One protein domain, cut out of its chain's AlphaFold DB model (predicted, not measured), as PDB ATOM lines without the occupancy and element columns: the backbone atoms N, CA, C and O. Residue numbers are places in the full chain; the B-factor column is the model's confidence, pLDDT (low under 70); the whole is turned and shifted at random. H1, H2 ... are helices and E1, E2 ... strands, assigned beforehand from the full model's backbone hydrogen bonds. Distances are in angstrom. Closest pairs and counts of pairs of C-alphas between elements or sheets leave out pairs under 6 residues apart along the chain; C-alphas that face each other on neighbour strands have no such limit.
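Overview. This is residues 3 to 106 of the 110 residues of an uncharacterized protein of Halioglobus sp (UniProt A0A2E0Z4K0). A twisted sheet of four strands, E2 E1 E6 E7, and a ribbon of two strands, E5 and E8, make a small sandwich with crossed strands, and H2 covers the other face of the larger sheet. The ribbon runs on, E4 into E5 and E8 into E9, to a small sheet E3 E4 E9 that makes one end of an elongated outline, where the short H1 grazes it. The printed part has 104 residues, in the order H1 E1 H2 E2 E3 E4 E5 E6 E7 E8 E9, and is mostly strand. The sheets, ordered E2 E1 E6 E7, E3 E4 E9 and E5 E8, are antiparallel. The whole is compact, with a radius of gyration of the C-alphas of 13.5 A and spans of 41 by 25 by 21 A.

Along the chain. H1 is residues 3 to 6, with C-alpha 3 at (15.326, 125.179, 183.532). E1 is residues 12 to 16, H2 residues 23 to 29, 10.5 A long, and E2 residues 30 to 35, 13.7 A. E3, residues 41 to 44, and E4, residues 50 to 54, form a hairpin. E5 is residues 57 to 61. E6, residues 66 to 74, 20.5 A, and E7, residues 80 to 91, 22.5 A, form another hairpin; E6 bends by 74 degrees at residue 69 and E7 by 91 degrees at residue 88. E8 is residues 96 to 99 and E9 residues 102 to 105, with C-alpha 105 at (3.629, 122.691, 192.741).

Arrangement. In the largest sheet, N 15 and O 32 of E1 and E2 are 2.8 A apart, N 14 and O 72 of E1 and E6 2.8 A, and N 71 and O 84 of E6 and E7 2.7 A. H2 is on this sheet at a height of 8.8 A, over E1 and only just over E6, where 3 of its 7 C-alphas fall; it runs slantwise to the strands, at 37 degrees to E1 on the local plane. H2 has 1 of 3 O i to N i+4 pairs within hydrogen-bond range and 3 of 4 O i to N i+3 pairs; H1 is too short for an i+4 pair. The sheet E5 E8, with N 99 and O 57 2.7 A apart, is face to face with the largest sheet, a sandwich whose facing parts are 9.7 A centre to centre, their strands at 59 degrees. The closest C-alphas of E2 and E5 are those of Ala 32 and Pro 61, 6.1 A. E4 runs on into E5 at 42 degrees, and E8 into E9 at 33 degrees. In the sheet E3 E4 E9, N 43 and O 51 of E3 and E4 are within hydrogen-bond range at 2.9 A, and so are N 104 and O 52 of E9 and E4 at 2.9 A. H1 only grazes this sheet with residues 4 to 6.

Size, cuts and confidence. The C-alphas farthest apart, those of Ile 47 and Gly 94, are 43.5 A apart. The printed part has no cut and no long link. Mean pLDDT of the printed part is 76.7; it is under 70 at residues 3 to 9, 39, 41 to 51, 78 and 102 to 106.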
ATOM      1  N   ALA A   3      14.661 124.035 182.913       56.69
ATOM      2  CA  ALA A   3      15.326 125.179 183.532       56.69
ATOM      3  C   ALA A   3      14.476 125.852 184.624       56.69
ATOM      4  O   ALA A   3      15.002 126.214 185.670       56.69
ATOM      5  N   TYR A   4      13.157 125.938 184.425       58.59
ATOM      6  CA  TYR A   4      12.238 126.560 185.387       58.59
ATOM      7  C   TYR A   4      12.073 125.772 186.692       58.59
ATOM      8  O   TYR A   4      11.691 126.340 187.708       58.59
ATOM      9  N   LEU A   5      12.341 124.463 186.679       62.22
ATOM     10  CA  LEU A   5      12.289 123.661 187.900       62.22
ATOM     11  C   LEU A   5      13.606 123.751 188.669       62.22
ATOM     12  O   LEU A   5      13.588 123.804 189.892       62.22
ATOM     13  N   SER A   6      14.729 123.814 187.948       64.75
ATOM     14  CA  SER A   6      16.063 123.936 188.538       64.75
ATOM     15  C   SER A   6      16.271 125.268 189.259       64.75
ATOM     16  O   SER A   6      16.943 125.291 190.281       64.75
ATOM     17  N   SER A   7      15.667 126.365 188.788       62.91
ATOM     18  CA  SER A   7      15.722 127.657 189.492       62.91
ATOM     19  C   SER A   7      14.937 127.665 190.809       62.91
ATOM     20  O   SER A   7      15.109 128.561 191.625       62.91
ATOM     21  N   LEU A   8      14.062 126.677 191.021       64.38
ATOM     22  CA  LEU A   8      13.263 126.512 192.236       64.38
ATOM     23  C   LEU A   8      13.918 125.576 193.267       64.38
ATOM     24  O   LEU A   8      13.407 125.456 194.381       64.38
ATOM     25  N   GLU A   9      15.019 124.908 192.911       68.94
ATOM     26  CA  GLU A   9      15.788 123.994 193.767       68.94
ATOM     27  C   GLU A   9      16.773 124.752 194.664       68.94
ATOM     28  O   GLU A   9      17.949 124.399 194.714       68.94
ATOM     29  N   GLY A  10      16.301 125.800 195.354       72.12
ATOM     30  CA  GLY A  10      17.126 126.651 196.220       72.12
ATOM     31  C   GLY A  10      18.154 125.843 197.021       72.12
ATOM     32  O   GLY A  10      17.823 124.803 197.599       72.12
ATOM     33  N   SER A  11      19.404 126.293 196.996       82.19
ATOM     34  CA  SER A  11      20.542 125.624 197.629       82.19
ATOM     35  C   SER A  11      20.649 125.969 199.115       82.19
ATOM     36  O   SER A  11      21.249 125.211 199.875       82.19
ATOM     37  N   ARG A  12      20.034 127.078 199.549       84.69
ATOM     38  CA  ARG A  12      20.065 127.556 200.935       84.69
ATOM     39  C   ARG A  12      18.672 127.876 201.441       84.69
ATOM     40  O   ARG A  12      17.847 128.425 200.713       84.69
ATOM     41  N   ILE A  13      18.431 127.532 202.700       84.88
ATOM     42  CA  ILE A  13      17.223 127.865 203.445       84.88
ATOM     43  C   ILE A  13      17.549 128.941 204.480       84.88
ATOM     44  O   ILE A  13      18.554 128.860 205.186       84.88
ATOM     45  N   HIS A  14      16.679 129.936 204.577       86.88
ATOM     46  CA  HIS A  14      16.765 131.042 205.518       86.88
ATOM     47  C   HIS A  14      15.440 131.140 206.269       86.88
ATOM     48  O   HIS A  14      14.367 131.073 205.671       86.88
ATOM     49  N   PHE A  15      15.504 131.288 207.583       86.31
ATOM     50  CA  PHE A  15      14.351 131.508 208.444       86.31
ATOM     51  C   PHE A  15      14.330 132.980 208.808       86.31
ATOM     52  O   PHE A  15      15.214 133.455 209.517       86.31
ATOM     53  N   CYS A  16      13.329 133.695 208.309       86.56
ATOM     54  CA  CYS A  16      13.198 135.129 208.481       86.56
ATOM     55  C   CYS A  16      12.055 135.466 209.444       86.56
ATOM     56  O   CYS A  16      11.035 134.770 209.525       86.56
ATOM     57  N   SER A  17      12.232 136.564 210.175       85.62
ATOM     58  CA  SER A  17      11.208 137.110 211.075       85.62
ATOM     59  C   SER A  17      10.114 137.916 210.369       85.62
ATOM     60  O   SER A  17       9.048 138.155 210.935       85.62
ATOM     61  N   ALA A  18      10.368 138.304 209.122       84.19
ATOM     62  CA  ALA A  18       9.455 139.010 208.238       84.19
ATOM     63  C   ALA A  18       9.663 138.525 206.798       84.19
ATOM     64  O   ALA A  18      10.661 137.863 206.510       84.19
ATOM     65  N   GLU A  19       8.725 138.844 205.906       79.38
ATOM     66  CA  GLU A  19       8.873 138.604 204.471       79.38
ATOM     67  C   GLU A  19       9.939 139.551 203.899       79.38
ATOM     68  O   GLU A  19       9.723 140.766 203.906       79.38
ATOM     69  N   PRO A  20      11.095 139.047 203.433       78.19
ATOM     70  CA  PRO A  20      12.078 139.895 202.781       78.19
ATOM     71  C   PRO A  20      11.580 140.265 201.381       78.19
ATOM     72  O   PRO A  20      11.154 139.395 200.619       78.19
ATOM     73  N   ALA A  21      11.651 141.554 201.048       78.94
ATOM     74  CA  ALA A  21      11.284 142.052 199.724       78.94
ATOM     75  C   ALA A  21      12.319 141.649 198.659       78.94
ATOM     76  O   ALA A  21      11.952 141.331 197.530       78.94
ATOM     77  N   ASP A  22      13.596 141.594 199.048       80.38
ATOM     78  CA  ASP A  22      14.727 141.308 198.170       80.38
ATOM     79  C   ASP A  22      15.757 140.384 198.841       80.38
ATOM     80  O   ASP A  22      15.794 140.235 200.063       80.38
ATOM     81  N   TYR A  23      16.650 139.779 198.043       76.75
ATOM     82  CA  TYR A  23      17.715 138.896 198.553       76.75
ATOM     83  C   TYR A  23      18.611 139.598 199.588       76.75
ATOM     84  O   TYR A  23      19.061 138.978 200.548       76.75
ATOM     85  N   ALA A  24      18.831 140.906 199.428       79.81
ATOM     86  CA  ALA A  24      19.597 141.712 200.375       79.81
ATOM     87  C   ALA A  24      18.912 141.832 201.750       79.81
ATOM     88  O   ALA A  24      19.599 141.870 202.770       79.81
ATOM     89  N   ASP A  25      17.577 141.837 201.789       81.19
ATOM     90  CA  ASP A  25      16.808 141.934 203.032       81.19
ATOM     91  C   ASP A  25      16.727 140.616 203.795       81.19
ATOM     92  O   ASP A  25      16.456 140.625 204.996       81.19
ATOM     93  N   ILE A  26      17.020 139.481 203.148       81.25
ATOM     94  CA  ILE A  26      17.107 138.190 203.842       81.25
ATOM     95  C   ILE A  26      18.074 138.316 205.015       81.25
ATOM     96  O   ILE A  26      17.695 137.998 206.135       81.25
ATOM     97  N   ALA A  27      19.268 138.871 204.787       78.75
ATOM     98  CA  ALA A  27      20.284 139.033 205.825       78.75
ATOM     99  C   ALA A  27      19.852 139.972 206.970       78.75
ATOM    100  O   ALA A  27      20.338 139.821 208.088       78.75
ATOM    101  N   ASN A  28      18.932 140.912 206.721       83.12
ATOM    102  CA  ASN A  28      18.398 141.808 207.752       83.12
ATOM    103  C   ASN A  28      17.381 141.111 208.666       83.12
ATOM    104  O   ASN A  28      17.287 141.442 209.847       83.12
ATOM    105  N   TYR A  29      16.611 140.165 208.125       84.44
ATOM    106  CA  TYR A  29      15.535 139.482 208.849       84.44
ATOM    107  C   TYR A  29      15.857 138.029 209.216       84.44
ATOM    108  O   TYR A  29      15.035 137.389 209.878       84.44
ATOM    109  N   GLU A  30      17.014 137.512 208.799       86.81
ATOM    110  CA  GLU A  30      17.495 136.152 209.039       86.81
ATOM    111  C   GLU A  30      17.748 135.887 210.530       86.81
ATOM    112  O   GLU A  30      18.535 136.555 211.199       86.81
ATOM    113  N   LEU A  31      17.086 134.853 211.040       87.00
ATOM    114  CA  LEU A  31      17.272 134.319 212.387       87.00
ATOM    115  C   LEU A  31      18.089 133.025 212.395       87.00
ATOM    116  O   LEU A  31      18.747 132.697 213.383       87.00
ATOM    117  N   ALA A  32      17.999 132.265 211.308       86.00
ATOM    118  CA  ALA A  32      18.721 131.024 211.108       86.00
ATOM    119  C   ALA A  32      18.876 130.772 209.610       86.00
ATOM    120  O   ALA A  32      17.960 131.054 208.838       86.00
ATOM    121  N   ALA A  33      19.994 130.187 209.204       87.12
ATOM    122  CA  ALA A  33      20.199 129.760 207.831       87.12
ATOM    123  C   ALA A  33      21.049 128.497 207.779       87.12
ATOM    124  O   ALA A  33      21.879 128.244 208.652       87.12
ATOM    125  N   GLN A  34      20.829 127.702 206.739       86.38
ATOM    126  CA  GLN A  34      21.612 126.506 206.462       86.38
ATOM    127  C   GLN A  34      21.547 126.182 204.972       86.38
ATOM    128  O   GLN A  34      20.567 126.487 204.293       86.38
ATOM    129  N   ASP A  35      22.586 125.542 204.455       85.06
ATOM    130  CA  ASP A  35      22.510 124.882 203.157       85.06
ATOM    131  C   ASP A  35      21.483 123.740 203.213       85.06
ATOM    132  O   ASP A  35      21.368 123.026 204.213       85.06
ATOM    133  N   VAL A  36      20.698 123.569 202.152       81.19
ATOM    134  CA  VAL A  36      19.700 122.498 202.086       81.19
ATOM    135  C   VAL A  36      20.431 121.159 202.097       81.19
ATOM    136  O   VAL A  36      21.102 120.778 201.138       81.19
ATOM    137  N   VAL A  37      20.302 120.425 203.200       77.12
ATOM    138  CA  VAL A  37      20.844 119.077 203.340       77.12
ATOM    139  C   VAL A  37      19.850 118.102 202.720       77.12
ATOM    140  O   VAL A  37      18.731 117.936 203.207       77.12
ATOM    141  N   GLY A  38      20.264 117.463 201.628       73.00
ATOM    142  CA  GLY A  38      19.453 116.521 200.859       73.00
ATOM    143  C   GLY A  38      19.118 117.032 199.459       73.00
ATOM    144  O   GLY A  38      19.251 118.211 199.151       73.00
ATOM    145  N   ALA A  39      18.693 116.118 198.589       67.38
ATOM    146  CA  ALA A  39      18.274 116.463 197.237       67.38
ATOM    147  C   ALA A  39      16.779 116.795 197.204       67.38
ATOM    148  O   ALA A  39      15.966 116.125 197.847       67.38
ATOM    149  N   HIS A  40      16.414 117.797 196.408       70.19
ATOM    150  CA  HIS A  40      15.019 118.088 196.111       70.19
ATOM    151  C   HIS A  40      14.394 116.919 195.340       70.19
ATOM    152  O   HIS A  40      14.899 116.490 194.300       70.19
ATOM    153  N   ALA A  41      13.279 116.389 195.839       69.75
ATOM    154  CA  ALA A  41      12.580 115.304 195.162       69.75
ATOM    155  C   ALA A  41      11.687 115.882 194.059       69.75
ATOM    156  O   ALA A  41      10.717 116.596 194.337       69.75
ATOM    157  N   LYS A  42      12.018 115.569 192.802       67.56
ATOM    158  CA  LYS A  42      11.211 115.918 191.626       67.56
ATOM    159  C   LYS A  42      10.175 114.829 191.382       67.56
ATOM    160  O   LYS A  42      10.525 113.656 191.277       67.56
ATOM    161  N   ALA A  43       8.916 115.217 191.240       64.88
ATOM    162  CA  ALA A  43       7.837 114.317 190.852       64.88
ATOM    163  C   ALA A  43       7.022 114.922 189.705       64.88
ATOM    164  O   ALA A  43       6.882 116.145 189.602       64.88
ATOM    165  N   ASN A  44       6.446 114.070 188.852       57.62
ATOM    166  CA  ASN A  44       5.381 114.511 187.956       57.62
ATOM    167  C   ASN A  44       4.151 114.839 188.812       57.62
ATOM    168  O   ASN A  44       3.736 114.030 189.640       57.62
ATOM    169  N   GLY A  45       3.609 116.047 188.675       56.66
ATOM    170  CA  GLY A  45       2.353 116.406 189.317       56.66
ATOM    171  C   GLY A  45       1.168 115.834 188.553       56.66
ATOM    172  O   GLY A  45       1.212 115.703 187.335       56.66
ATOM    173  N   ASP A  46       0.122 115.515 189.309       56.69
ATOM    174  CA  ASP A  46      -1.084 114.817 188.863       56.69
ATOM    175  C   ASP A  46      -1.770 115.449 187.633       56.69
ATOM    176  O   ASP A  46      -2.243 114.710 186.776       56.69
ATOM    177  N   ILE A  47      -1.838 116.793 187.534       50.44
ATOM    178  CA  ILE A  47      -2.644 117.496 186.503       50.44
ATOM    179  C   ILE A  47      -2.008 118.806 185.947       50.44
ATOM    180  O   ILE A  47      -2.185 119.086 184.767       50.44
ATOM    181  N   ASP A  48      -1.215 119.581 186.713       53.09
ATOM    182  CA  ASP A  48      -0.814 120.969 186.334       53.09
ATOM    183  C   ASP A  48       0.704 121.262 186.208       53.09
ATOM    184  O   ASP A  48       1.100 122.415 186.017       53.09
ATOM    185  N   GLY A  49       1.581 120.256 186.296       60.81
ATOM    186  CA  GLY A  49       3.027 120.455 186.106       60.81
ATOM    187  C   GLY A  49       3.926 119.663 187.054       60.81
ATOM    188  O   GLY A  49       3.469 118.823 187.826       60.81
ATOM    189  N   ARG A  50       5.242 119.904 186.985       62.22
ATOM    190  CA  ARG A  50       6.244 119.233 187.834       62.22
ATOM    191  C   ARG A  50       6.187 119.754 189.278       62.22
ATOM    192  O   ARG A  50       6.043 120.953 189.512       62.22
ATOM    193  N   LYS A  51       6.317 118.847 190.248       66.69
ATOM    194  CA  LYS A  51       6.407 119.151 191.682       66.69
ATOM    195  C   LYS A  51       7.855 119.020 192.140       66.69
ATOM    196  O   LYS A  51       8.528 118.060 191.766       66.69
ATOM    197  N   THR A  52       8.289 119.940 192.993       71.44
ATOM    198  CA  THR A  52       9.568 119.838 193.701       71.44
ATOM    199  C   THR A  52       9.289 119.840 195.189       71.44
ATOM    200  O   THR A  52       8.598 120.727 195.696       71.44
ATOM    201  N   THR A  53       9.814 118.842 195.888       76.31
ATOM    202  CA  THR A  53       9.711 118.744 197.344       76.31
ATOM    203  C   THR A  53      11.062 119.041 197.958       76.31
ATOM    204  O   THR A  53      12.030 118.335 197.676       76.31
ATOM    205  N   CYS A  54      11.111 120.075 198.798       75.44
ATOM    206  CA  CYS A  54      12.292 120.368 199.590       75.44
ATOM    207  C   CYS A  54      12.348 119.400 200.779       75.44
ATOM    208  O   CYS A  54      11.340 119.247 201.487       75.44
ATOM    209  N   PRO A  55      13.495 118.739 201.014       78.81
ATOM    210  CA  PRO A  55      13.659 117.864 202.163       78.81
ATOM    211  C   PRO A  55      13.559 118.646 203.478       78.81
ATOM    212  O   PRO A  55      13.912 119.827 203.550       78.81
ATOM    213  N   ALA A  56      13.083 117.958 204.517       78.94
ATOM    214  CA  ALA A  56      13.069 118.462 205.885       78.94
ATOM    215  C   ALA A  56      14.495 118.801 206.337       78.94
ATOM    216  O   ALA A  56      15.412 118.010 206.114       78.94
ATOM    217  N   GLN A  57      14.676 119.955 206.972       81.25
ATOM    218  CA  GLN A  57      15.967 120.371 207.508       81.25
ATOM    219  C   GLN A  57      15.960 120.177 209.017       81.25
ATOM    220  O   GLN A  57      15.128 120.744 209.716       81.25
ATOM    221  N   THR A  58      16.872 119.367 209.536       81.75
ATOM    222  CA  THR A  58      17.006 119.133 210.978       81.75
ATOM    223  C   THR A  58      18.268 119.780 211.507       81.75
ATOM    224  O   THR A  58      19.251 119.881 210.777       81.75
ATOM    225  N   ALA A  59      18.261 120.137 212.790       81.94
ATOM    226  CA  ALA A  59      19.417 120.704 213.479       81.94
ATOM    227  C   ALA A  59      19.941 122.021 212.869       81.94
ATOM    228  O   ALA A  59      21.134 122.305 212.953       81.94
ATOM    229  N   VAL A  60      19.055 122.841 212.296       83.06
ATOM    230  CA  VAL A  60      19.444 124.142 211.741       83.06
ATOM    231  C   VAL A  60      19.903 125.049 212.890       83.06
ATOM    232  O   VAL A  60      19.147 125.217 213.855       83.06
ATOM    233  N   PRO A  61      21.114 125.625 212.824       84.69
ATOM    234  CA  PRO A  61      21.639 126.474 213.885       84.69
ATOM    235  C   PRO A  61      20.930 127.831 213.904       84.69
ATOM    236  O   PRO A  61      20.850 128.522 212.889       84.69
ATOM    237  N   ILE A  62      20.437 128.230 215.078       87.81
ATOM    238  CA  ILE A  62      19.830 129.548 215.282       87.81
ATOM    239  C   ILE A  62      20.934 130.541 215.638       87.81
ATOM    240  O   ILE A  62      21.557 130.429 216.701       87.81
ATOM    241  N   THR A  63      21.160 131.523 214.770       86.75
ATOM    242  CA  THR A  63      22.155 132.584 214.975       86.75
ATOM    243  C   THR A  63      21.585 133.723 215.813       86.75
ATOM    244  O   THR A  63      22.270 134.228 216.701       86.75
ATOM    245  N   THR A  64      20.313 134.067 215.598       85.94
ATOM    246  CA  THR A  64      19.649 135.201 216.248       85.94
ATOM    247  C   THR A  64      18.322 134.777 216.867       85.94
ATOM    248  O   THR A  64      17.519 134.074 216.255       85.94
ATOM    249  N   SER A  65      18.070 135.223 218.099       86.81
ATOM    250  CA  SER A  65      16.782 135.007 218.761       86.81
ATOM    251  C   SER A  65      15.703 135.881 218.126       86.81
ATOM    252  O   SER A  65      15.911 137.072 217.909       86.81
ATOM    253  N   GLY A  66      14.525 135.318 217.888       86.81
ATOM    254  CA  GLY A  66      13.410 136.041 217.286       86.81
ATOM    255  C   GLY A  66      12.219 135.131 217.030       86.81
ATOM    256  O   GLY A  66      12.194 133.990 217.477       86.81
ATOM    257  N   VAL A  67      11.218 135.623 216.308       87.81
ATOM    258  CA  VAL A  67      10.079 134.807 215.872       87.81
ATOM    259  C   VAL A  67      10.219 134.577 214.378       87.81
ATOM    260  O   VAL A  67      10.145 135.537 213.625       87.81
ATOM    261  N   ALA A  68      10.429 133.333 213.952       85.50
ATOM    262  CA  ALA A  68      10.432 132.977 212.539       85.50
ATOM    263  C   ALA A  68       9.000 132.753 212.056       85.50
ATOM    264  O   ALA A  68       8.279 131.931 212.618       85.50
ATOM    265  N   SER A  69       8.608 133.479 211.016       89.19
ATOM    266  CA  SER A  69       7.288 133.406 210.372       89.19
ATOM    267  C   SER A  69       7.394 133.160 208.864       89.19
ATOM    268  O   SER A  69       6.417 132.753 208.230       89.19
ATOM    269  N   HIS A  70       8.583 133.350 208.286       86.62
ATOM    270  CA  HIS A  70       8.852 133.130 206.873       86.62
ATOM    271  C   HIS A  70      10.078 132.237 206.687       86.62
ATOM    272  O   HIS A  70      11.055 132.298 207.432       86.62
ATOM    273  N   VAL A  71      10.017 131.404 205.657       84.88
ATOM    274  CA  VAL A  71      11.082 130.516 205.205       84.88
ATOM    275  C   VAL A  71      11.395 130.880 203.766       84.88
ATOM    276  O   VAL A  71      10.524 130.831 202.899       84.88
ATOM    277  N   VAL A  72      12.640 131.243 203.504       85.50
ATOM    278  CA  VAL A  72      13.104 131.680 202.193       85.50
ATOM    279  C   VAL A  72      14.120 130.688 201.670       85.50
ATOM    280  O   VAL A  72      15.065 130.322 202.361       85.50
ATOM    281  N   LEU A  73      13.919 130.241 200.439       83.88
ATOM    282  CA  LEU A  73      14.887 129.481 199.674       83.88
ATOM    283  C   LEU A  73      15.591 130.416 198.714       83.88
ATOM    284  O   LEU A  73      14.947 131.071 197.892       83.88
ATOM    285  N   SER A  74      16.912 130.433 198.796       84.75
ATOM    286  CA  SER A  74      17.763 131.151 197.864       84.75
ATOM    287  C   SER A  74      18.624 130.183 197.062       84.75
ATOM    288  O   SER A  74      18.845 129.037 197.456       84.75
ATOM    289  N   ASP A  75      19.100 130.640 195.911       80.69
ATOM    290  CA  ASP A  75      20.092 129.915 195.111       80.69
ATOM    291  C   ASP A  75      21.519 130.028 195.686       80.69
ATOM    292  O   ASP A  75      22.442 129.391 195.174       80.69
ATOM    293  N   GLY A  76      21.700 130.806 196.761       72.44
ATOM    294  CA  GLY A  76      22.981 131.075 197.412       72.44
ATOM    295  C   GLY A  76      23.934 131.968 196.610       72.44
ATOM    296  O   GLY A  76      25.034 132.241 197.086       72.44
ATOM    297  N   VAL A  77      23.533 132.423 195.418       71.31
ATOM    298  CA  VAL A  77      24.343 133.240 194.498       71.31
ATOM    299  C   VAL A  77      23.800 134.670 194.400       71.31
ATOM    300  O   VAL A  77      24.571 135.599 194.165       71.31
ATOM    301  N   GLY A  78      22.502 134.873 194.640       69.19
ATOM    302  CA  GLY A  78      21.887 136.204 194.701       69.19
ATOM    303  C   GLY A  78      20.397 136.251 194.356       69.19
ATOM    304  O   GLY A  78      19.827 137.339 194.296       69.19
ATOM    305  N   GLY A  79      19.768 135.104 194.095       78.56
ATOM    306  CA  GLY A  79      18.364 134.984 193.726       78.56
ATOM    307  C   GLY A  79      17.512 134.353 194.825       78.56
ATOM    308  O   GLY A  79      17.896 133.377 195.473       78.56
ATOM    309  N   ILE A  80      16.298 134.882 194.992       80.12
ATOM    310  CA  ILE A  80      15.245 134.230 195.771       80.12
ATOM    311  C   ILE A  80      14.581 133.186 194.878       80.12
ATOM    312  O   ILE A  80      13.904 133.520 193.910       80.12
ATOM    313  N   ALA A  81      14.764 131.914 195.219       80.56
ATOM    314  CA  ALA A  81      14.092 130.814 194.542       80.56
ATOM    315  C   ALA A  81      12.624 130.719 194.983       80.56
ATOM    316  O   ALA A  81      11.745 130.457 194.157       80.56
ATOM    317  N   ARG A  82      12.345 130.912 196.284       77.75
ATOM    318  CA  ARG A  82      10.981 130.890 196.837       77.75
ATOM    319  C   ARG A  82      10.895 131.470 198.249       77.75
ATOM    320  O   ARG A  82      11.807 131.304 199.041       77.75
ATOM    321  N   ILE A  83       9.741 132.033 198.589       81.25
ATOM    322  CA  ILE A  83       9.342 132.383 199.956       81.25
ATOM    323  C   ILE A  83       8.148 131.499 200.344       81.25
ATOM    324  O   ILE A  83       7.289 131.187 199.519       81.25
ATOM    325  N   THR A  84       8.109 131.018 201.579       81.19
ATOM    326  CA  THR A  84       7.014 130.219 202.139       81.19
ATOM    327  C   THR A  84       6.742 130.687 203.557       81.19
ATOM    328  O   THR A  84       7.663 130.888 204.338       81.19
ATOM    329  N   THR A  85       5.475 130.868 203.904       82.62
ATOM    330  CA  THR A  85       5.073 131.229 205.262       82.62
ATOM    331  C   THR A  85       5.056 129.988 206.151       82.62
ATOM    332  O   THR A  85       4.655 128.902 205.725       82.62
ATOM    333  N   CYS A  86       5.502 130.128 207.393       77.50
ATOM    334  CA  CYS A  86       5.410 129.087 208.410       77.50
ATOM    335  C   CYS A  86       4.627 129.599 209.623       77.50
ATOM    336  O   CYS A  86       4.414 130.801 209.791       77.50
ATOM    337  N   SER A  87       4.158 128.678 210.472       81.81
ATOM    338  CA  SER A  87       3.580 129.089 211.752       81.81
ATOM    339  C   SER A  87       4.650 129.832 212.559       81.81
ATOM    340  O   SER A  87       5.756 129.301 212.672       81.81
ATOM    341  N   PRO A  88       4.331 130.997 213.154       81.69
ATOM    342  CA  PRO A  88       5.273 131.755 213.963       81.69
ATOM    343  C   PRO A  88       5.899 130.870 215.041       81.69
ATOM    344  O   PRO A  88       5.190 130.316 215.884       81.69
ATOM    345  N   GLN A  89       7.220 130.734 215.008       80.56
ATOM    346  CA  GLN A  89       7.975 129.933 215.961       80.56
ATOM    347  C   GLN A  89       9.044 130.794 216.624       80.56
ATOM    348  O   GLN A  89       9.888 131.386 215.953       80.56
ATOM    349  N   ALA A  90       9.020 130.852 217.956       83.50
ATOM    350  CA  ALA A  90      10.071 131.505 218.721       83.50
ATOM    351  C   ALA A  90      11.368 130.688 218.615       83.50
ATOM    352  O   ALA A  90      11.437 129.534 219.038       83.50
ATOM    353  N   LEU A  91      12.388 131.304 218.037       83.69
ATOM    354  CA  LEU A  91      13.740 130.794 217.917       83.69
ATOM    355  C   LEU A  91      14.609 131.464 218.980       83.69
ATOM    356  O   LEU A  91      14.540 132.675 219.188       83.69
ATOM    357  N   THR A  92      15.425 130.670 219.668       85.81
ATOM    358  CA  THR A  92      16.392 131.163 220.655       85.81
ATOM    359  C   THR A  92      17.798 130.888 220.140       85.81
ATOM    360  O   THR A  92      18.104 129.749 219.786       85.81
ATOM    361  N   ALA A  93      18.636 131.923 220.082       82.75
ATOM    362  CA  ALA A  93      20.023 131.829 219.642       82.75
ATOM    363  C   ALA A  93      20.787 130.754 220.428       82.75
ATOM    364  O   ALA A  93      20.620 130.615 221.642       82.75
ATOM    365  N   GLY A  94      21.614 129.983 219.721       79.56
ATOM    366  CA  GLY A  94      22.327 128.831 220.284       79.56
ATOM    367  C   GLY A  94      21.485 127.555 220.395       79.56
ATOM    368  O   GLY A  94      22.013 126.508 220.763       79.56
ATOM    369  N   GLY A  95      20.194 127.618 220.058       83.81
ATOM    370  CA  GLY A  95      19.346 126.448 219.867       83.81
ATOM    371  C   GLY A  95      19.460 125.857 218.462       83.81
ATOM    372  O   GLY A  95      20.120 126.396 217.571       83.81
ATOM    373  N   THR A  96      18.757 124.748 218.260       80.44
ATOM    374  CA  THR A  96      18.540 124.165 216.935       80.44
ATOM    375  C   THR A  96      17.056 124.167 216.605       80.44
ATOM    376  O   THR A  96      16.219 124.010 217.498       80.44
ATOM    377  N   LEU A  97      16.723 124.344 215.326       81.44
ATOM    378  CA  LEU A  97      15.360 124.162 214.835       81.44
ATOM    379  C   LEU A  97      15.269 123.010 213.832       81.44
ATOM    380  O   LEU A  97      16.245 122.640 213.177       81.44
ATOM    381  N   ASN A  98      14.060 122.468 213.711       79.88
ATOM    382  CA  ASN A  98      13.713 121.465 212.717       79.88
ATOM    383  C   ASN A  98      12.607 122.029 211.822       79.88
ATOM    384  O   ASN A  98      11.580 122.488 212.318       79.88
ATOM    385  N   SER A  99      12.817 121.981 210.511       73.19
ATOM    386  CA  SER A  99      11.825 122.283 209.488       73.19
ATOM    387  C   SER A  99      11.256 120.978 208.943       73.19
ATOM    388  O   SER A  99      11.994 120.041 208.634       73.19
ATOM    389  N   ASN A 100       9.940 120.926 208.761       74.94
ATOM    390  CA  ASN A 100       9.319 119.828 208.026       74.94
ATOM    391  C   ASN A 100       9.600 119.958 206.520       74.94
ATOM    392  O   ASN A 100       9.911 121.041 206.018       74.94
ATOM    393  N   SER A 101       9.464 118.846 205.793       70.31
ATOM    394  CA  SER A 101       9.515 118.840 204.331       70.31
ATOM    395  C   SER A 101       8.330 119.616 203.769       70.31
ATOM    396  O   SER A 101       7.191 119.368 204.174       70.31
ATOM    397  N   PHE A 102       8.576 120.494 202.802       67.06
ATOM    398  CA  PHE A 102       7.521 121.230 202.114       67.06
ATOM    399  C   PHE A 102       7.554 120.921 200.616       67.06
ATOM    400  O   PHE A 102       8.597 120.971 199.959       67.06
ATOM    401  N   ALA A 103       6.390 120.561 200.076       62.97
ATOM    402  CA  ALA A 103       6.200 120.306 198.657       62.97
ATOM    403  C   ALA A 103       5.659 121.560 197.975       62.97
ATOM    404  O   ALA A 103       4.782 122.234 198.514       62.97
ATOM    405  N   HIS A 104       6.150 121.853 196.774       61.91
ATOM    406  CA  HIS A 104       5.636 122.955 195.975       61.91
ATOM    407  C   HIS A 104       5.282 122.499 194.564       61.91
ATOM    408  O   HIS A 104       5.999 121.716 193.933       61.91
ATOM    409  N   THR A 105       4.157 123.004 194.068       56.88
ATOM    410  CA  THR A 105       3.629 122.691 192.741       56.88
ATOM    411  C   THR A 105       3.834 123.887 191.821       56.88
ATOM    412  O   THR A 105       3.375 124.983 192.134       56.88
ATOM    413  N   LEU A 106       4.501 123.689 190.686       50.56
ATOM    414  CA  LEU A 106       4.579 124.699 189.635       50.56
ATOM    415  C   LEU A 106       3.273 124.626 188.831       50.56
ATOM    416  O   LEU A 106       3.031 123.617 188.173       50.56
TER     417      LEU A 106